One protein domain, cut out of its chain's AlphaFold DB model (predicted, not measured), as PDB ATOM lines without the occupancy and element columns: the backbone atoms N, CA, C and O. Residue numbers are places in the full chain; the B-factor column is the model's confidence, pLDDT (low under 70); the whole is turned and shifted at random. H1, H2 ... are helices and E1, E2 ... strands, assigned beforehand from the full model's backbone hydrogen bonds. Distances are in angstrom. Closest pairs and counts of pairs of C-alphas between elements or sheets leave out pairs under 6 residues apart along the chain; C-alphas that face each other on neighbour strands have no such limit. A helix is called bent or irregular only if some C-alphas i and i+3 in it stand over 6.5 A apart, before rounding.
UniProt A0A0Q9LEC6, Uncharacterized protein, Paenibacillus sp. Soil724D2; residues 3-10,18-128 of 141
ATOM      1  N   VAL A   3      27.506 -47.889 -16.771       72.81
ATOM      2  CA  VAL A   3      27.175 -46.511 -16.413       72.81
ATOM      3  C   VAL A   3      26.886 -45.776 -17.703       72.81
ATOM      4  O   VAL A   3      27.701 -45.785 -18.621       72.81
ATOM      5  N   ILE A   4      25.713 -45.163 -17.755       72.06
ATOM      6  CA  ILE A   4      25.218 -44.455 -18.925       72.06
ATOM      7  C   ILE A   4      25.029 -43.002 -18.525       72.06
ATOM      8  O   ILE A   4      24.313 -42.712 -17.559       72.06
ATOM      9  N   GLY A   5      25.704 -42.115 -19.246       66.12
ATOM     10  CA  GLY A   5      25.600 -40.673 -19.078       66.12
ATOM     11  C   GLY A   5      24.998 -40.030 -20.318       66.12
ATOM     12  O   GLY A   5      25.460 -40.267 -21.432       66.12
ATOM     13  N   GLY A   6      23.983 -39.193 -20.114       59.56
ATOM     14  CA  GLY A   6      23.568 -38.214 -21.111       59.56
ATOM     15  C   GLY A   6      24.320 -36.910 -20.868       59.56
ATOM     16  O   GLY A   6      23.935 -36.141 -19.989       59.56
ATOM     17  N   LEU A   7      25.397 -36.657 -21.611       53.03
ATOM     18  CA  LEU A   7      25.938 -35.308 -21.765       53.03
ATOM     19  C   LEU A   7      25.671 -34.858 -23.204       53.03
ATOM     20  O   LEU A   7      25.960 -35.610 -24.137       53.03
ATOM     21  N   PRO A   8      25.151 -33.642 -23.431       50.59
ATOM     22  CA  PRO A   8      25.177 -33.057 -24.762       50.59
ATOM     23  C   PRO A   8      26.640 -32.978 -25.220       50.59
ATOM     24  O   PRO A   8      27.458 -32.295 -24.596       50.59
ATOM     25  N   LYS A   9      27.001 -33.706 -26.286       48.09
ATOM     26  CA  LYS A   9      28.360 -33.654 -26.848       48.09
ATOM     27  C   LYS A   9      28.715 -32.197 -27.180       48.09
ATOM     28  O   LYS A   9      28.011 -31.556 -27.954       48.09
ATOM     29  N   GLY A  10      29.822 -31.699 -26.622       50.59
ATOM     30  CA  GLY A  10      30.382 -30.377 -26.937       50.59
ATOM     31  C   GLY A  10      30.218 -29.283 -25.873       50.59
ATOM     32  O   GLY A  10      30.622 -28.153 -26.138       50.59
ATOM     33  N   GLN A  18      25.752 -26.656 -13.608       49.00
ATOM     34  CA  GLN A  18      24.474 -25.942 -13.733       49.00
ATOM     35  C   GLN A  18      23.393 -26.771 -14.439       49.00
ATOM     36  O   GLN A  18      22.212 -26.566 -14.164       49.00
ATOM     37  N   GLU A  19      23.773 -27.756 -15.258       52.50
ATOM     38  CA  GLU A  19      22.838 -28.719 -15.846       52.50
ATOM     39  C   GLU A  19      22.759 -30.024 -15.042       52.50
ATOM     40  O   GLU A  19      23.738 -30.514 -14.477       52.50
ATOM     41  N   LYS A  20      21.552 -30.589 -14.961       60.53
ATOM     42  CA  LYS A  20      21.294 -31.847 -14.256       60.53
ATOM     43  C   LYS A  20      21.906 -32.999 -15.049       60.53
ATOM     44  O   LYS A  20      21.335 -33.430 -16.040       60.53
ATOM     45  N   MET A  21      23.031 -33.525 -14.579       63.91
ATOM     46  CA  MET A  21      23.611 -34.746 -15.131       63.91
ATOM     47  C   MET A  21      22.645 -35.925 -14.919       63.91
ATOM     48  O   MET A  21      22.297 -36.274 -13.785       63.91
ATOM     49  N   GLU A  22      22.194 -36.539 -16.011       75.50
ATOM     50  CA  GLU A  22      21.362 -37.740 -15.973       75.50
ATOM     51  C   GLU A  22      22.263 -38.970 -16.081       75.50
ATOM     52  O   GLU A  22      22.938 -39.188 -17.086       75.50
ATOM     53  N   VAL A  23      22.302 -39.748 -14.996       80.25
ATOM     54  CA  VAL A  23      23.099 -40.972 -14.904       80.25
ATOM     55  C   VAL A  23      22.183 -42.151 -14.616       80.25
ATOM     56  O   VAL A  23      21.404 -42.138 -13.653       80.25
ATOM     57  N   LEU A  24      22.320 -43.193 -15.429       86.06
ATOM     58  CA  LEU A  24      21.728 -44.505 -15.211       86.06
ATOM     59  C   LEU A  24      22.844 -45.508 -14.907       86.06
ATOM     60  O   LEU A  24      23.817 -45.621 -15.648       86.06
ATOM     61  N   GLN A  25      22.685 -46.264 -13.822       90.19
ATOM     62  CA  GLN A  25      23.465 -47.472 -13.585       90.19
ATOM     63  C   GLN A  25      22.638 -48.690 -13.974       90.19
ATOM     64  O   GLN A  25      21.499 -48.848 -13.529       90.19
ATOM     65  N   ILE A  26      23.235 -49.580 -14.759       91.81
ATOM     66  CA  ILE A  26      22.667 -50.889 -15.067       91.81
ATOM     67  C   ILE A  26      23.578 -51.951 -14.465       91.81
ATOM     68  O   ILE A  26      24.754 -52.083 -14.809       91.81
ATOM     69  N   LEU A  27      23.035 -52.713 -13.528       92.81
ATOM     70  CA  LEU A  27      23.704 -53.873 -12.967       92.81
ATOM     71  C   LEU A  27      23.439 -55.065 -13.872       92.81
ATOM     72  O   LEU A  27      22.295 -55.332 -14.217       92.81
ATOM     73  N   GLU A  28      24.498 -55.774 -14.223       93.19
ATOM     74  CA  GLU A  28      24.406 -57.042 -14.932       93.19
ATOM     75  C   GLU A  28      24.612 -58.158 -13.912       93.19
ATOM     76  O   GLU A  28      25.577 -58.124 -13.139       93.19
ATOM     77  N   GLY A  29      23.676 -59.098 -13.870       91.25
ATOM     78  CA  GLY A  29      23.783 -60.326 -13.102       91.25
ATOM     79  C   GLY A  29      23.826 -61.527 -14.034       91.25
ATOM     80  O   GLY A  29      23.213 -61.508 -15.098       91.25
ATOM     81  N   ASN A  30      24.557 -62.557 -13.621       90.00
ATOM     82  CA  ASN A  30      24.707 -63.804 -14.359       90.00
ATOM     83  C   ASN A  30      24.526 -64.983 -13.395       90.00
ATOM     84  O   ASN A  30      25.137 -65.008 -12.323       90.00
ATOM     85  N   SER A  31      23.668 -65.931 -13.766       87.31
ATOM     86  CA  SER A  31      23.411 -67.189 -13.051       87.31
ATOM     87  C   SER A  31      23.106 -68.283 -14.086       87.31
ATOM     88  O   SER A  31      23.916 -68.515 -14.977       87.31
ATOM     89  N   ASP A  32      21.936 -68.913 -14.011       90.50
ATOM     90  CA  ASP A  32      21.324 -69.718 -15.066       90.50
ATOM     91  C   ASP A  32      21.042 -68.884 -16.322       90.50
ATOM     92  O   ASP A  32      21.166 -69.390 -17.434       90.50
ATOM     93  N   ARG A  33      20.708 -67.599 -16.142       93.00
ATOM     94  CA  ARG A  33      20.475 -66.622 -17.212       93.00
ATOM     95  C   ARG A  33      21.144 -65.289 -16.884       93.00
ATOM     96  O   ARG A  33      21.399 -64.990 -15.712       93.00
ATOM     97  N   GLN A  34      21.427 -64.493 -17.913       94.12
ATOM     98  CA  GLN A  34      21.852 -63.102 -17.750       94.12
ATOM     99  C   GLN A  34      20.630 -62.229 -17.446       94.12
ATOM    100  O   GLN A  34      19.534 -62.493 -17.929       94.12
ATOM    101  N   TRP A  35      20.795 -61.172 -16.653       95.94
ATOM    102  CA  TRP A  35      19.780 -60.131 -16.515       95.94
ATOM    103  C   TRP A  35      20.405 -58.764 -16.258       95.94
ATOM    104  O   TRP A  35      21.486 -58.635 -15.681       95.94
ATOM    105  N   TYR A  36      19.662 -57.731 -16.628       95.31
ATOM    106  CA  TYR A  36      19.978 -56.338 -16.376       95.31
ATOM    107  C   TYR A  36      18.994 -55.768 -15.369       95.31
ATOM    108  O   TYR A  36      17.784 -55.935 -15.500       95.31
ATOM    109  N   GLN A  37      19.508 -55.068 -14.366       94.31
ATOM    110  CA  GLN A  37      18.712 -54.394 -13.354       94.31
ATOM    111  C   GLN A  37      19.069 -52.915 -13.301       94.31
ATOM    112  O   GLN A  37      20.241 -52.555 -13.174       94.31
ATOM    113  N   SER A  38      18.060 -52.046 -13.333       88.62
ATOM    114  CA  SER A  38      18.300 -50.618 -13.157       88.62
ATOM    115  C   SER A  38      18.603 -50.274 -11.703       88.62
ATOM    116  O   SER A  38      17.913 -50.676 -10.762       88.62
ATOM    117  N   ARG A  39      19.633 -49.452 -11.521       81.56
ATOM    118  CA  ARG A  39      19.770 -48.566 -10.372       81.56
ATOM    119  C   ARG A  39      19.693 -47.140 -10.884       81.56
ATOM    120  O   ARG A  39      20.632 -46.598 -11.457       81.56
ATOM    121  N   VAL A  40      18.513 -46.560 -10.713       64.50
ATOM    122  CA  VAL A  40      18.241 -45.177 -11.090       64.50
ATOM    123  C   VAL A  40      18.959 -44.258 -10.104       64.50
ATOM    124  O   VAL A  40      18.683 -44.310  -8.907       64.50
ATOM    125  N   ILE A  41      19.884 -43.435 -10.605       60.91
ATOM    126  CA  ILE A  41      20.656 -42.490  -9.782       60.91
ATOM    127  C   ILE A  41      20.056 -41.080  -9.845       60.91
ATOM    128  O   ILE A  41      20.077 -40.364  -8.848       60.91
ATOM    129  N   SER A  42      19.487 -40.681 -10.988       69.50
ATOM    130  CA  SER A  42      18.858 -39.365 -11.170       69.50
ATOM    131  C   SER A  42      17.330 -39.455 -11.159       69.50
ATOM    132  O   SER A  42      16.752 -40.321 -11.808       69.50
ATOM    133  N   ALA A  43      16.661 -38.514 -10.483       68.19
ATOM    134  CA  ALA A  43      15.197 -38.471 -10.346       68.19
ATOM    135  C   ALA A  43      14.424 -38.350 -11.680       68.19
ATOM    136  O   ALA A  43      13.210 -38.575 -11.719       68.19
ATOM    137  N   HIS A  44      15.115 -37.969 -12.754       73.38
ATOM    138  CA  HIS A  44      14.539 -37.736 -14.080       73.38
ATOM    139  C   HIS A  44      14.632 -38.974 -14.983       73.38
ATOM    140  O   HIS A  44      13.859 -39.098 -15.928       73.38
ATOM    141  N   VAL A  45      15.496 -39.936 -14.639       82.75
ATOM    142  CA  VAL A  45      15.553 -41.235 -15.312       82.75
ATOM    143  C   VAL A  45      14.451 -42.112 -14.725       82.75
ATOM    144  O   VAL A  45      14.511 -42.517 -13.566       82.75
ATOM    145  N   LYS A  46      13.404 -42.378 -15.506       88.62
ATOM    146  CA  LYS A  46      12.270 -43.204 -15.077       88.62
ATOM    147  C   LYS A  46      12.037 -44.326 -16.073       88.62
ATOM    148  O   LYS A  46      11.915 -44.015 -17.253       88.62
ATOM    149  N   PRO A  47      11.905 -45.582 -15.619       93.81
ATOM    150  CA  PRO A  47      11.657 -46.691 -16.520       93.81
ATOM    151  C   PRO A  47      10.276 -46.593 -17.175       93.81
ATOM    152  O   PRO A  47       9.374 -45.912 -16.679       93.81
ATOM    153  N   ILE A  48      10.088 -47.341 -18.259       95.25
ATOM    154  CA  ILE A  48       8.765 -47.640 -18.798       95.25
ATOM    155  C   ILE A  48       7.973 -48.393 -17.722       95.25
ATOM    156  O   ILE A  48       8.410 -49.427 -17.209       95.25
ATOM    157  N   GLY A  49       6.808 -47.856 -17.359       92.62
ATOM    158  CA  GLY A  49       5.950 -48.437 -16.333       92.62
ATOM    159  C   GLY A  49       6.674 -48.613 -14.996       92.62
ATOM    160  O   GLY A  49       7.047 -47.643 -14.335       92.62
ATOM    161  N   ARG A  50       6.846 -49.871 -14.573       93.88
ATOM    162  CA  ARG A  50       7.548 -50.250 -13.335       93.88
ATOM    163  C   ARG A  50       8.684 -51.237 -13.603       93.88
ATOM    164  O   ARG A  50       9.064 -51.976 -12.692       93.88
ATOM    165  N   ILE A  51       9.199 -51.274 -14.833       95.38
ATOM    166  CA  ILE A  51      10.203 -52.252 -15.249       95.38
ATOM    167  C   ILE A  51      11.497 -52.016 -14.473       95.38
ATOM    168  O   ILE A  51      12.073 -50.928 -14.486       95.38
ATOM    169  N   LYS A  52      11.948 -53.053 -13.770       92.75
ATOM    170  CA  LYS A  52      13.204 -53.035 -13.004       92.75
ATOM    171  C   LYS A  52      14.223 -54.041 -13.517       92.75
ATOM    172  O   LYS A  52      15.386 -53.939 -13.142       92.75
ATOM    173  N   VAL A  53      13.781 -55.000 -14.326       95.69
ATOM    174  CA  VAL A  53      14.594 -56.119 -14.800       95.69
ATOM    175  C   VAL A  53      14.329 -56.366 -16.281       95.69
ATOM    176  O   VAL A  53      13.170 -56.389 -16.696       95.69
ATOM    177  N   ILE A  54      15.399 -56.582 -17.043       96.56
ATOM    178  CA  ILE A  54      15.364 -57.188 -18.377       96.56
ATOM    179  C   ILE A  54      16.167 -58.482 -18.349       96.56
ATOM    180  O   ILE A  54      17.277 -58.497 -17.823       96.56
ATOM    181  N   ILE A  55      15.630 -59.537 -18.947       96.81
ATOM    182  CA  ILE A  55      16.348 -60.772 -19.264       96.81
ATOM    183  C   ILE A  55      16.487 -60.805 -20.793       96.81
ATOM    184  O   ILE A  55      15.452 -60.835 -21.462       96.81
ATOM    185  N   PRO A  56      17.704 -60.693 -21.358       95.94
ATOM    186  CA  PRO A  56      17.911 -60.803 -22.799       95.94
ATOM    187  C   PRO A  56      17.637 -62.232 -23.286       95.94
ATOM    188  O   PRO A  56      17.662 -63.168 -22.493       95.94
ATOM    189  N   GLU A  57      17.444 -62.394 -24.596       93.56
ATOM    190  CA  GLU A  57      17.267 -63.706 -25.249       93.56
ATOM    191  C   GLU A  57      18.470 -64.639 -25.025       93.56
ATOM    192  O   GLU A  57      18.342 -65.858 -24.988       93.56
ATOM    193  N   GLY A  58      19.659 -64.070 -24.846       89.69
ATOM    194  CA  GLY A  58      20.880 -64.818 -24.609       89.69
ATOM    195  C   GLY A  58      21.978 -63.943 -24.023       89.69
ATOM    196  O   GLY A  58      21.826 -62.715 -23.945       89.69
ATOM    197  N   PRO A  59      23.083 -64.564 -23.583       86.44
ATOM    198  CA  PRO A  59      24.173 -63.827 -22.989       86.44
ATOM    199  C   PRO A  59      24.933 -62.986 -24.021       86.44
ATOM    200  O   PRO A  59      25.032 -63.368 -25.186       86.44
ATOM    201  N   ASP A  60      25.480 -61.852 -23.579       82.94
ATOM    202  CA  ASP A  60      26.386 -60.981 -24.347       82.94
ATOM    203  C   ASP A  60      25.823 -60.488 -25.697       82.94
ATOM    204  O   ASP A  60      26.567 -60.151 -26.622       82.94
ATOM    205  N   LEU A  61      24.492 -60.424 -25.822       87.25
ATOM    206  CA  LEU A  61      23.851 -59.928 -27.036       87.25
ATOM    207  C   LEU A  61      24.100 -58.418 -27.209       87.25
ATOM    208  O   LEU A  61      23.831 -57.654 -26.277       87.25
ATOM    209  N   PRO A  62      24.525 -57.960 -28.405       80.94
ATOM    210  CA  PRO A  62      24.835 -56.549 -28.658       80.94
ATOM    211  C   PRO A  62      23.686 -55.596 -28.316       80.94
ATOM    212  O   PRO A  62      23.900 -54.500 -27.802       80.94
ATOM    213  N   ASP A  63      22.455 -56.045 -28.560       90.75
ATOM    214  CA  ASP A  63      21.250 -55.241 -28.371       90.75
ATOM    215  C   ASP A  63      20.751 -55.228 -26.922       90.75
ATOM    216  O   ASP A  63      19.898 -54.415 -26.571       90.75
ATOM    217  N   ALA A  64      21.293 -56.075 -26.044       93.25
ATOM    218  CA  ALA A  64      20.765 -56.230 -24.693       93.25
ATOM    219  C   ALA A  64      20.927 -54.959 -23.840       93.25
ATOM    220  O   ALA A  64      20.040 -54.607 -23.058       93.25
ATOM    221  N   VAL A  65      22.033 -54.231 -24.021       93.88
ATOM    222  CA  VAL A  65      22.256 -52.944 -23.343       93.88
ATOM    223  C   VAL A  65      21.330 -51.865 -23.904       93.88
ATOM    224  O   VAL A  65      20.796 -51.068 -23.132       93.88
ATOM    225  N   LEU A  66      21.085 -51.860 -25.219       95.69
ATOM    226  CA  LEU A  66      20.121 -50.960 -25.857       95.69
ATOM    227  C   LEU A  66      18.704 -51.206 -25.323       95.69
ATOM    228  O   LEU A  66      18.042 -50.264 -24.885       95.69
ATOM    229  N   ASP A  67      18.266 -52.463 -25.277       96.81
ATOM    230  CA  ASP A  67      16.960 -52.842 -24.733       96.81
ATOM    231  C   ASP A  67      16.818 -52.392 -23.270       96.81
ATOM    232  O   ASP A  67      15.792 -51.830 -22.872       96.81
ATOM    233  N   ALA A  68      17.879 -52.557 -22.473       95.50
ATOM    234  CA  ALA A  68      17.920 -52.075 -21.097       95.50
ATOM    235  C   ALA A  68      17.819 -50.543 -21.014       95.50
ATOM    236  O   ALA A  68      17.077 -50.023 -20.179       95.50
ATOM    237  N   CYS A  69      18.487 -49.800 -21.900       94.44
ATOM    238  CA  CYS A  69      18.363 -48.343 -21.966       94.44
ATOM    239  C   CYS A  69      16.945 -47.900 -22.338       94.44
ATOM    240  O   CYS A  69      16.405 -47.004 -21.691       94.44
ATOM    241  N   LEU A  70      16.319 -48.550 -23.320       96.06
ATOM    242  CA  LEU A  70      14.946 -48.260 -23.732       96.06
ATOM    243  C   LEU A  70      13.952 -48.458 -22.587       96.06
ATOM    244  O   LEU A  70      13.099 -47.601 -22.349       96.06
ATOM    245  N   ALA A  71      14.079 -49.555 -21.836       96.06
ATOM    246  CA  ALA A  71      13.182 -49.809 -20.718       96.06
ATOM    247  C   ALA A  71      13.464 -48.927 -19.504       96.06
ATOM    248  O   ALA A  71      12.523 -48.567 -18.803       96.06
ATOM    249  N   PHE A  72      14.726 -48.604 -19.210       94.44
ATOM    250  CA  PHE A  72      15.099 -47.917 -17.969       94.44
ATOM    251  C   PHE A  72      15.218 -46.397 -18.102       94.44
ATOM    252  O   PHE A  72      15.051 -45.695 -17.104       94.44
ATOM    253  N   TYR A  73      15.463 -45.890 -19.310       92.81
ATOM    254  CA  TYR A  73      15.627 -44.467 -19.612       92.81
ATOM    255  C   TYR A  73      14.923 -44.049 -20.923       92.81
ATOM    256  O   TYR A  73      15.525 -43.427 -21.797       92.81
ATOM    257  N   PRO A  74      13.615 -44.335 -21.071       94.31
ATOM    258  CA  PRO A  74      12.842 -44.005 -22.266       94.31
ATOM    259  C   PRO A  74      12.834 -42.512 -22.622       94.31
ATOM    260  O   PRO A  74      12.688 -42.176 -23.791       94.31
ATOM    261  N   SER A  75      12.989 -41.595 -21.659       92.12
ATOM    262  CA  SER A  75      12.993 -40.150 -21.944       92.12
ATOM    263  C   SER A  75      14.139 -39.712 -22.860       92.12
ATOM    264  O   SER A  75      13.994 -38.714 -23.566       92.12
ATOM    265  N   PHE A  76      15.237 -40.472 -22.916       91.00
ATOM    266  CA  PHE A  76      16.325 -40.225 -23.863       91.00
ATOM    267  C   PHE A  76      15.940 -40.556 -25.315       91.00
ATOM    268  O   PHE A  76      16.501 -40.008 -26.256       91.00
ATOM    269  N   PHE A  77      14.939 -41.418 -25.505       94.44
ATOM    270  CA  PHE A  77      14.508 -41.942 -26.802       94.44
ATOM    271  C   PHE A  77      13.199 -41.306 -27.288       94.44
ATOM    272  O   PHE A  77      12.465 -41.902 -28.070       94.44
ATOM    273  N   THR A  78      12.887 -40.088 -26.838       94.56
ATOM    274  CA  THR A  78      11.641 -39.377 -27.199       94.56
ATOM    275  C   THR A  78      11.494 -39.096 -28.696       94.56
ATOM    276  O   THR A  78      10.378 -38.901 -29.167       94.56
ATOM    277  N   GLU A  79      12.598 -39.123 -29.445       95.06
ATOM    278  CA  GLU A  79      12.613 -39.010 -30.906       95.06
ATOM    279  C   GLU A  79      12.094 -40.274 -31.622       95.06
ATOM    280  O   GLU A  79      11.771 -40.192 -32.802       95.06
ATOM    281  N   CYS A  80      11.991 -41.424 -30.936       97.81
ATOM    282  CA  CYS A  80      11.516 -42.688 -31.511       97.81
ATOM    283  C   CYS A  80       9.976 -42.706 -31.590       97.81
ATOM    284  O   CYS A  80       9.318 -42.772 -30.540       97.81
ATOM    285  N   PRO A  81       9.363 -42.680 -32.791       97.88
ATOM    286  CA  PRO A  81       7.906 -42.624 -32.936       97.88
ATOM    287  C   PRO A  81       7.165 -43.816 -32.321       97.88
ATOM    288  O   PRO A  81       6.008 -43.683 -31.918       97.88
ATOM    289  N   THR A  82       7.821 -44.973 -32.223       98.56
ATOM    290  CA  THR A  82       7.224 -46.201 -31.686       98.56
ATOM    291  C   THR A  82       7.187 -46.223 -30.155       98.56
ATOM    292  O   THR A  82       6.370 -46.930 -29.553       98.56
ATOM    293  N   LEU A  83       8.009 -45.406 -29.488       98.19
ATOM    294  CA  LEU A  83       8.154 -45.429 -28.032       98.19
ATOM    295  C   LEU A  83       6.827 -45.208 -27.274       98.19
ATOM    296  O   LEU A  83       6.543 -46.001 -26.373       98.19
ATOM    297  N   PRO A  84       5.966 -44.223 -27.611       98.06
ATOM    298  CA  PRO A  84       4.704 -44.014 -26.894       98.06
ATOM    299  C   PRO A  84       3.753 -45.219 -26.969       98.06
ATOM    300  O   PRO A  84       3.014 -45.496 -26.019       98.06
ATOM    301  N   ILE A  85       3.779 -45.962 -28.081       98.19
ATOM    302  CA  ILE A  85       2.967 -47.171 -28.278       98.19
ATOM    303  C   ILE A  85       3.444 -48.266 -27.319       98.19
ATOM    304  O   ILE A  85       2.640 -48.833 -26.572       98.19
ATOM    305  N   VAL A  86       4.755 -48.516 -27.294       98.25
ATOM    306  CA  VAL A  86       5.388 -49.497 -26.401       98.25
ATOM    307  C   VAL A  86       5.170 -49.120 -24.933       98.25
ATOM    308  O   VAL A  86       4.761 -49.964 -24.135       98.25
ATOM    309  N   GLN A  87       5.336 -47.843 -24.577       97.69
ATOM    310  CA  GLN A  87       5.101 -47.344 -23.219       97.69
ATOM    311  C   GLN A  87       3.675 -47.600 -22.737       97.69
ATOM    312  O   GLN A  87       3.475 -48.043 -21.606       97.69
ATOM    313  N   LYS A  88       2.680 -47.360 -23.595       97.62
ATOM    314  CA  LYS A  88       1.275 -47.610 -23.263       97.62
ATOM    315  C   LYS A  88       1.007 -49.094 -23.005       97.62
ATOM    316  O   LYS A  88       0.294 -49.419 -22.057       97.62
ATOM    317  N   LYS A  89       1.580 -49.990 -23.815       97.94
ATOM    318  CA  LYS A  89       1.431 -51.448 -23.647       97.94
ATOM    319  C   LYS A  89       2.122 -51.963 -22.382       97.94
ATOM    320  O   LYS A  89       1.590 -52.840 -21.711       97.94
ATOM    321  N   LEU A  90       3.256 -51.368 -22.018       97.62
ATOM    322  CA  LEU A  90       4.091 -51.787 -20.890       97.62
ATOM    323  C   LEU A  90       3.901 -50.956 -19.612       97.62
ATOM    324  O   LEU A  90       4.657 -51.116 -18.656       97.62
ATOM    325  N   GLN A  91       2.880 -50.098 -19.539       94.94
ATOM    326  CA  GLN A  91       2.668 -49.169 -18.415       94.94
ATOM    327  C   GLN A  91       2.618 -49.838 -17.026       94.94
ATOM    328  O   GLN A  91       2.962 -49.213 -16.025       94.94
ATOM    329  N   ASN A  92       2.222 -51.114 -16.965       94.94
ATOM    330  CA  ASN A  92       2.131 -51.898 -15.729       94.94
ATOM    331  C   ASN A  92       3.184 -53.013 -15.633       94.94
ATOM    332  O   ASN A  92       3.202 -53.741 -14.641       94.94
ATOM    333  N   ALA A  93       4.050 -53.156 -16.639       96.00
ATOM    334  CA  ALA A  93       5.072 -54.189 -16.655       96.00
ATOM    335  C   ALA A  93       6.124 -53.928 -15.568       96.00
ATOM    336  O   ALA A  93       6.483 -52.784 -15.276       96.00
ATOM    337  N   THR A  94       6.616 -55.006 -14.961       95.44
ATOM    338  CA  THR A  94       7.673 -54.979 -13.935       95.44
ATOM    339  C   THR A  94       8.967 -55.643 -14.405       95.44
ATOM    340  O   THR A  94      10.033 -55.365 -13.845       95.44
ATOM    341  N   ARG A  95       8.889 -56.467 -15.455       95.81
ATOM    342  CA  ARG A  95      10.012 -57.132 -16.121       95.81
ATOM    343  C   ARG A  95       9.759 -57.241 -17.626       95.81
ATOM    344  O   ARG A  95       8.600 -57.244 -18.033       95.81
ATOM    345  N   LEU A  96      10.831 -57.407 -18.392       97.25
ATOM    346  CA  LEU A  96      10.805 -57.941 -19.756       97.25
ATOM    347  C   LEU A  96      11.701 -59.177 -19.794       97.25
ATOM    348  O   LEU A  96      12.817 -59.132 -19.275       97.25
ATOM    349  N   ASP A  97      11.207 -60.274 -20.353       97.25
ATOM    350  CA  ASP A  97      11.949 -61.528 -20.466       97.25
ATOM    351  C   ASP A  97      11.898 -61.978 -21.930       97.25
ATOM    352  O   ASP A  97      10.899 -62.518 -22.398       97.25
ATOM    353  N   PHE A  98      12.968 -61.653 -22.660       95.81
ATOM    354  CA  PHE A  98      13.138 -61.948 -24.084       95.81
ATOM    355  C   PHE A  98      13.574 -63.399 -24.335       95.81
ATOM    356  O   PHE A  98      13.768 -63.770 -25.485       95.81
ATOM    357  N   ASP A  99      13.747 -64.201 -23.285       94.31
ATOM    358  CA  ASP A  99      14.103 -65.616 -23.380       94.31
ATOM    359  C   ASP A  99      12.845 -66.487 -23.223       94.31
ATOM    360  O   ASP A  99      12.479 -67.243 -24.123       94.31
ATOM    361  N   LEU A 100      12.100 -66.320 -22.122       95.06
ATOM    362  CA  LEU A 100      10.977 -67.210 -21.787       95.06
ATOM    363  C   LEU A 100       9.579 -66.592 -21.928       95.06
ATOM    364  O   LEU A 100       8.599 -67.334 -21.920       95.06
ATOM    365  N   ASP A 101       9.454 -65.266 -22.020       94.31
ATOM    366  CA  ASP A 101       8.163 -64.554 -21.942       94.31
ATOM    367  C   ASP A 101       7.927 -63.675 -23.179       94.31
ATOM    368  O   ASP A 101       7.531 -62.511 -23.090       94.31
ATOM    369  N   LEU A 102       8.191 -64.237 -24.364       92.56
ATOM    370  CA  LEU A 102       8.103 -63.522 -25.643       92.56
ATOM    371  C   LEU A 102       6.716 -62.920 -25.905       92.56
ATOM    372  O   LEU A 102       6.614 -61.867 -26.528       92.56
ATOM    373  N   GLU A 103       5.647 -63.543 -25.401       92.75
ATOM    374  CA  GLU A 103       4.276 -63.030 -25.533       92.75
ATOM    375  C   GLU A 103       4.051 -61.722 -24.754       92.75
ATOM    376  O   GLU A 103       3.194 -60.917 -25.128       92.75
ATOM    377  N   ALA A 104       4.825 -61.481 -23.689       93.06
ATOM    378  CA  ALA A 104       4.779 -60.241 -22.920       93.06
ATOM    379  C   ALA A 104       5.564 -59.095 -23.584       93.06
ATOM    380  O   ALA A 104       5.419 -57.935 -23.179       93.06
ATOM    381  N   ILE A 105       6.380 -59.391 -24.602       97.06
ATOM    382  CA  ILE A 105       7.134 -58.394 -25.362       97.06
ATOM    383  C   ILE A 105       6.244 -57.827 -26.480       97.06
ATOM    384  O   ILE A 105       5.755 -58.576 -27.326       97.06
ATOM    385  N   PRO A 106       6.022 -56.500 -26.541       97.62
ATOM    386  CA  PRO A 106       5.252 -55.906 -27.623       97.62
ATOM    387  C   PRO A 106       5.892 -56.196 -28.989       97.62
ATOM    388  O   PRO A 106       7.100 -56.009 -29.134       97.62
ATOM    389  N   PRO A 107       5.111 -56.559 -30.021       97.06
ATOM    390  CA  PRO A 107       5.658 -56.836 -31.349       97.06
ATOM    391  C   PRO A 107       6.357 -55.617 -31.971       97.06
ATOM    392  O   PRO A 107       7.276 -55.773 -32.770       97.06
ATOM    393  N   GLU A 108       5.972 -54.400 -31.578       98.06
ATOM    394  CA  GLU A 108       6.610 -53.156 -32.014       98.06
ATOM    395  C   GLU A 108       7.991 -52.919 -31.384       98.06
ATOM    396  O   GLU A 108       8.684 -51.987 -31.787       98.06
ATOM    397  N   TRP A 109       8.418 -53.735 -30.411       97.94
ATOM    398  CA  TRP A 109       9.723 -53.575 -29.764       97.94
ATOM    399  C   TRP A 109      10.878 -53.656 -30.766       97.94
ATOM    400  O   TRP A 109      11.829 -52.888 -30.667       97.94
ATOM    401  N   SER A 110      10.781 -54.537 -31.766       96.44
ATOM    402  CA  SER A 110      11.785 -54.651 -32.832       96.44
ATOM    403  C   SER A 110      11.920 -53.353 -33.634       96.44
ATOM    404  O   SER A 110      13.029 -52.890 -33.871       96.44
ATOM    405  N   MET A 111      10.798 -52.718 -33.980       98.12
ATOM    406  CA  MET A 111      10.779 -51.430 -34.675       98.12
ATOM    407  C   MET A 111      11.342 -50.307 -33.797       98.12
ATOM    408  O   MET A 111      12.174 -49.531 -34.260       98.12
ATOM    409  N   LEU A 112      10.962 -50.268 -32.515       98.38
ATOM    410  CA  LEU A 112      11.530 -49.326 -31.547       98.38
ATOM    411  C   LEU A 112      13.051 -49.481 -31.430       98.38
ATOM    412  O   LEU A 112      13.762 -48.483 -31.353       98.38
ATOM    413  N   ARG A 113      13.557 -50.717 -31.429       97.31
ATOM    414  CA  ARG A 113      14.995 -50.985 -31.368       97.31
ATOM    415  C   ARG A 113      15.722 -50.358 -32.553       97.31
ATOM    416  O   ARG A 113      16.705 -49.657 -32.342       97.31
ATOM    417  N   GLU A 114      15.216 -50.548 -33.769       97.88
ATOM    418  CA  GLU A 114      15.818 -49.976 -34.979       97.88
ATOM    419  C   GLU A 114      15.785 -48.439 -34.988       97.88
ATOM    420  O   GLU A 114      16.787 -47.807 -35.320       97.88
ATOM    421  N   GLU A 115      14.685 -47.825 -34.543       97.94
ATOM    422  CA  GLU A 115      14.589 -46.366 -34.363       97.94
ATOM    423  C   GLU A 115      15.599 -45.837 -33.333       97.94
ATOM    424  O   GLU A 115      16.159 -44.750 -33.488       97.94
ATOM    425  N   ALA A 116      15.839 -46.614 -32.278       97.12
ATOM    426  CA  ALA A 116      16.647 -46.208 -31.142       97.12
ATOM    427  C   ALA A 116      18.154 -46.330 -31.375       97.12
ATOM    428  O   ALA A 116      18.899 -45.592 -30.735       97.12
ATOM    429  N   ARG A 117      18.622 -47.202 -32.280       95.56
ATOM    430  CA  ARG A 117      20.058 -47.382 -32.593       95.56
ATOM    431  C   ARG A 117      20.814 -46.058 -32.808       95.56
ATOM    432  O   ARG A 117      21.739 -45.790 -32.045       95.56
ATOM    433  N   PRO A 118      20.409 -45.170 -33.738       95.00
ATOM    434  CA  PRO A 118      21.113 -43.900 -33.947       95.00
ATOM    435  C   PRO A 118      21.010 -42.939 -32.751       95.00
ATOM    436  O   PRO A 118      21.826 -42.029 -32.596       95.00
ATOM    437  N   VAL A 119      19.992 -43.094 -31.901       93.31
ATOM    438  CA  VAL A 119      19.860 -42.315 -30.663       93.31
ATOM    439  C   VAL A 119      20.832 -42.838 -29.609       93.31
ATOM    440  O   VAL A 119      21.526 -42.055 -28.969       93.31
ATOM    441  N   PHE A 120      20.932 -44.157 -29.480       92.50
ATOM    442  CA  PHE A 120      21.818 -44.843 -28.553       92.50
ATOM    443  C   PHE A 120      23.294 -44.536 -28.808       92.50
ATOM    444  O   PHE A 120      24.024 -44.300 -27.853       92.50
ATOM    445  N   ASP A 121      23.712 -44.395 -30.067       91.12
ATOM    446  CA  ASP A 121      25.089 -44.010 -30.435       91.12
ATOM    447  C   ASP A 121      25.504 -42.610 -29.926       91.12
ATOM    448  O   ASP A 121      26.684 -42.230 -29.950       91.12
ATOM    449  N   ARG A 122      24.538 -41.805 -29.466       88.69
ATOM    450  CA  ARG A 122      24.789 -40.508 -28.823       88.69
ATOM    451  C   ARG A 122      25.064 -40.631 -27.322       88.69
ATOM    452  O   ARG A 122      25.575 -39.665 -26.761       88.69
ATOM    453  N   LEU A 123      24.740 -41.764 -26.691       86.94
ATOM    454  CA  LEU A 123      25.000 -42.014 -25.274       86.94
ATOM    455  C   LEU A 123      26.457 -42.386 -25.039       86.94
ATOM    456  O   LEU A 123      27.041 -43.192 -25.763       86.94
ATOM    457  N   ASP A 124      27.003 -41.875 -23.943       86.44
ATOM    458  CA  ASP A 124      28.257 -42.385 -23.418       86.44
ATOM    459  C   ASP A 124      27.949 -43.589 -22.519       86.44
ATOM    460  O   ASP A 124      27.414 -43.450 -21.412       86.44
ATOM    461  N   VAL A 125      28.264 -44.784 -23.022       88.81
ATOM    462  CA  VAL A 125      28.047 -46.061 -22.334       88.81
ATOM    463  C   VAL A 125      29.392 -46.639 -21.911       88.81
ATOM    464  O   VAL A 125      30.242 -46.946 -22.743       88.81
ATOM    465  N   TYR A 126      29.573 -46.822 -20.606       88.19
ATOM    466  CA  TYR A 126      30.798 -47.373 -20.031       88.19
ATOM    467  C   TYR A 126      30.520 -48.717 -19.369       88.19
ATOM    468  O   TYR A 126      29.727 -48.793 -18.429       88.19
ATOM    469  N   GLU A 127      31.219 -49.762 -19.804       90.25
ATOM    470  CA  GLU A 127      31.263 -51.035 -19.088       90.25
ATOM    471  C   GLU A 127      32.299 -50.963 -17.956       90.25
ATOM    472  O   GLU A 127      33.461 -50.603 -18.150       90.25
ATOM    473  N   ILE A 128      31.877 -51.318 -16.745       87.75
ATOM    474  CA  ILE A 128      32.703 -51.321 -15.542       87.75
ATOM    475  C   ILE A 128      32.684 -52.714 -14.917       87.75
ATOM    476  O   ILE A 128      31.637 -53.237 -14.504       87.75
TER     477      ILE A 128
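What this domain is: This is residues 3 to 10 and 18 to 128 of the 141 residues of an uncharacterized protein of Paenibacillus sp. Soil724D2 (UniProt A0A0Q9LEC6). A twisted sheet of six strands curls round one helix, H1, which sits in the middle of the domain. H4 crosses H1 on the side away from E2 and E3, H2 and H3 lie beyond H1's end, and residues 7 to 10 and 18 to 21 stick out at the cut. The printed part has 119 residues with four named helices and six named strands, in the order E1 E2 E3 E4 H1 H2 H3 E5 H4 E6, class mixed. The mixed sheet runs E5 E4 E3 E2 E1 E6. The whole is compact, radius of gyration of the C-alphas 13.5 A, spans 44 by 32 by 24 A.

How they stand to each other: E1, residues 3 to 6, is antiparallel to E2, residues 22 to 30, with N 4 and O 24 2.9 A apart. E2 and E3, residues 34 to 40, form a hairpin, N 27 to O 37 being 2.8 A. E3 and E4, residues 53 to 55, form another, N 36 to O 54 being 2.8 A; E2 E3 E4 are a meander, each strand the antiparallel neighbour of the one before. H1, residues 64 to 72, is on the sheet; its closest C-alphas to E4 are Ala 68 and Ile 54, 6.3 A. H2, residues 74 to 77, and H3, residues 83 to 89, are not on the sheet; H1 and H3 are near each other. E5, residues 95 to 97, is parallel to E4, N 55 to O 96 being 2.9 A; E4, H1 H2 H3, E5 are a strand-helix-strand unit, two parallel neighbour strands with helices between. H4, residues 109 to 120, touches H1 about perpendicular at 86 degrees, closest C-alphas Leu 66 and Phe 120, 6.9 A. With residues 116 to 119 alone, H4 only just touches H2, with 3 pairs of C-alphas within 8 A, the closest Phe 77 and Ala 116, 6.5 A. E6, residues 124 to 127, is antiparallel to E1, N 3 to O 126 being 2.9 A. Every O i to N i+4 pair is within hydrogen-bond range in H1 and H3, 6 of 8 in H4; H2 is too short for one.

Where its parts are: E1 begins at C-alpha 3 (27.175, -46.511, -16.413). E2 is 26.3 A long, E3 19.5 A, H1 12.1 A and H4 15.0 A. H4 is irregular, but only just: C-alphas 115 and 118 are 7.0 A apart. E6 ends at C-alpha 127 (31.263, -51.035, -19.088).

The domain as a whole: The C-alphas farthest apart, Gln 18 and Leu 100, are 44.2 A apart. Residues 11 to 17 are not printed; C-alphas 10 and 18 are 15.1 A apart across the cut. The links E3 to E4 and E5 to H4 are long, and the pLDDT is under 70 at 14 residues, namely residues 5 to 10, residues 18 to 21 and residues 40 to 43.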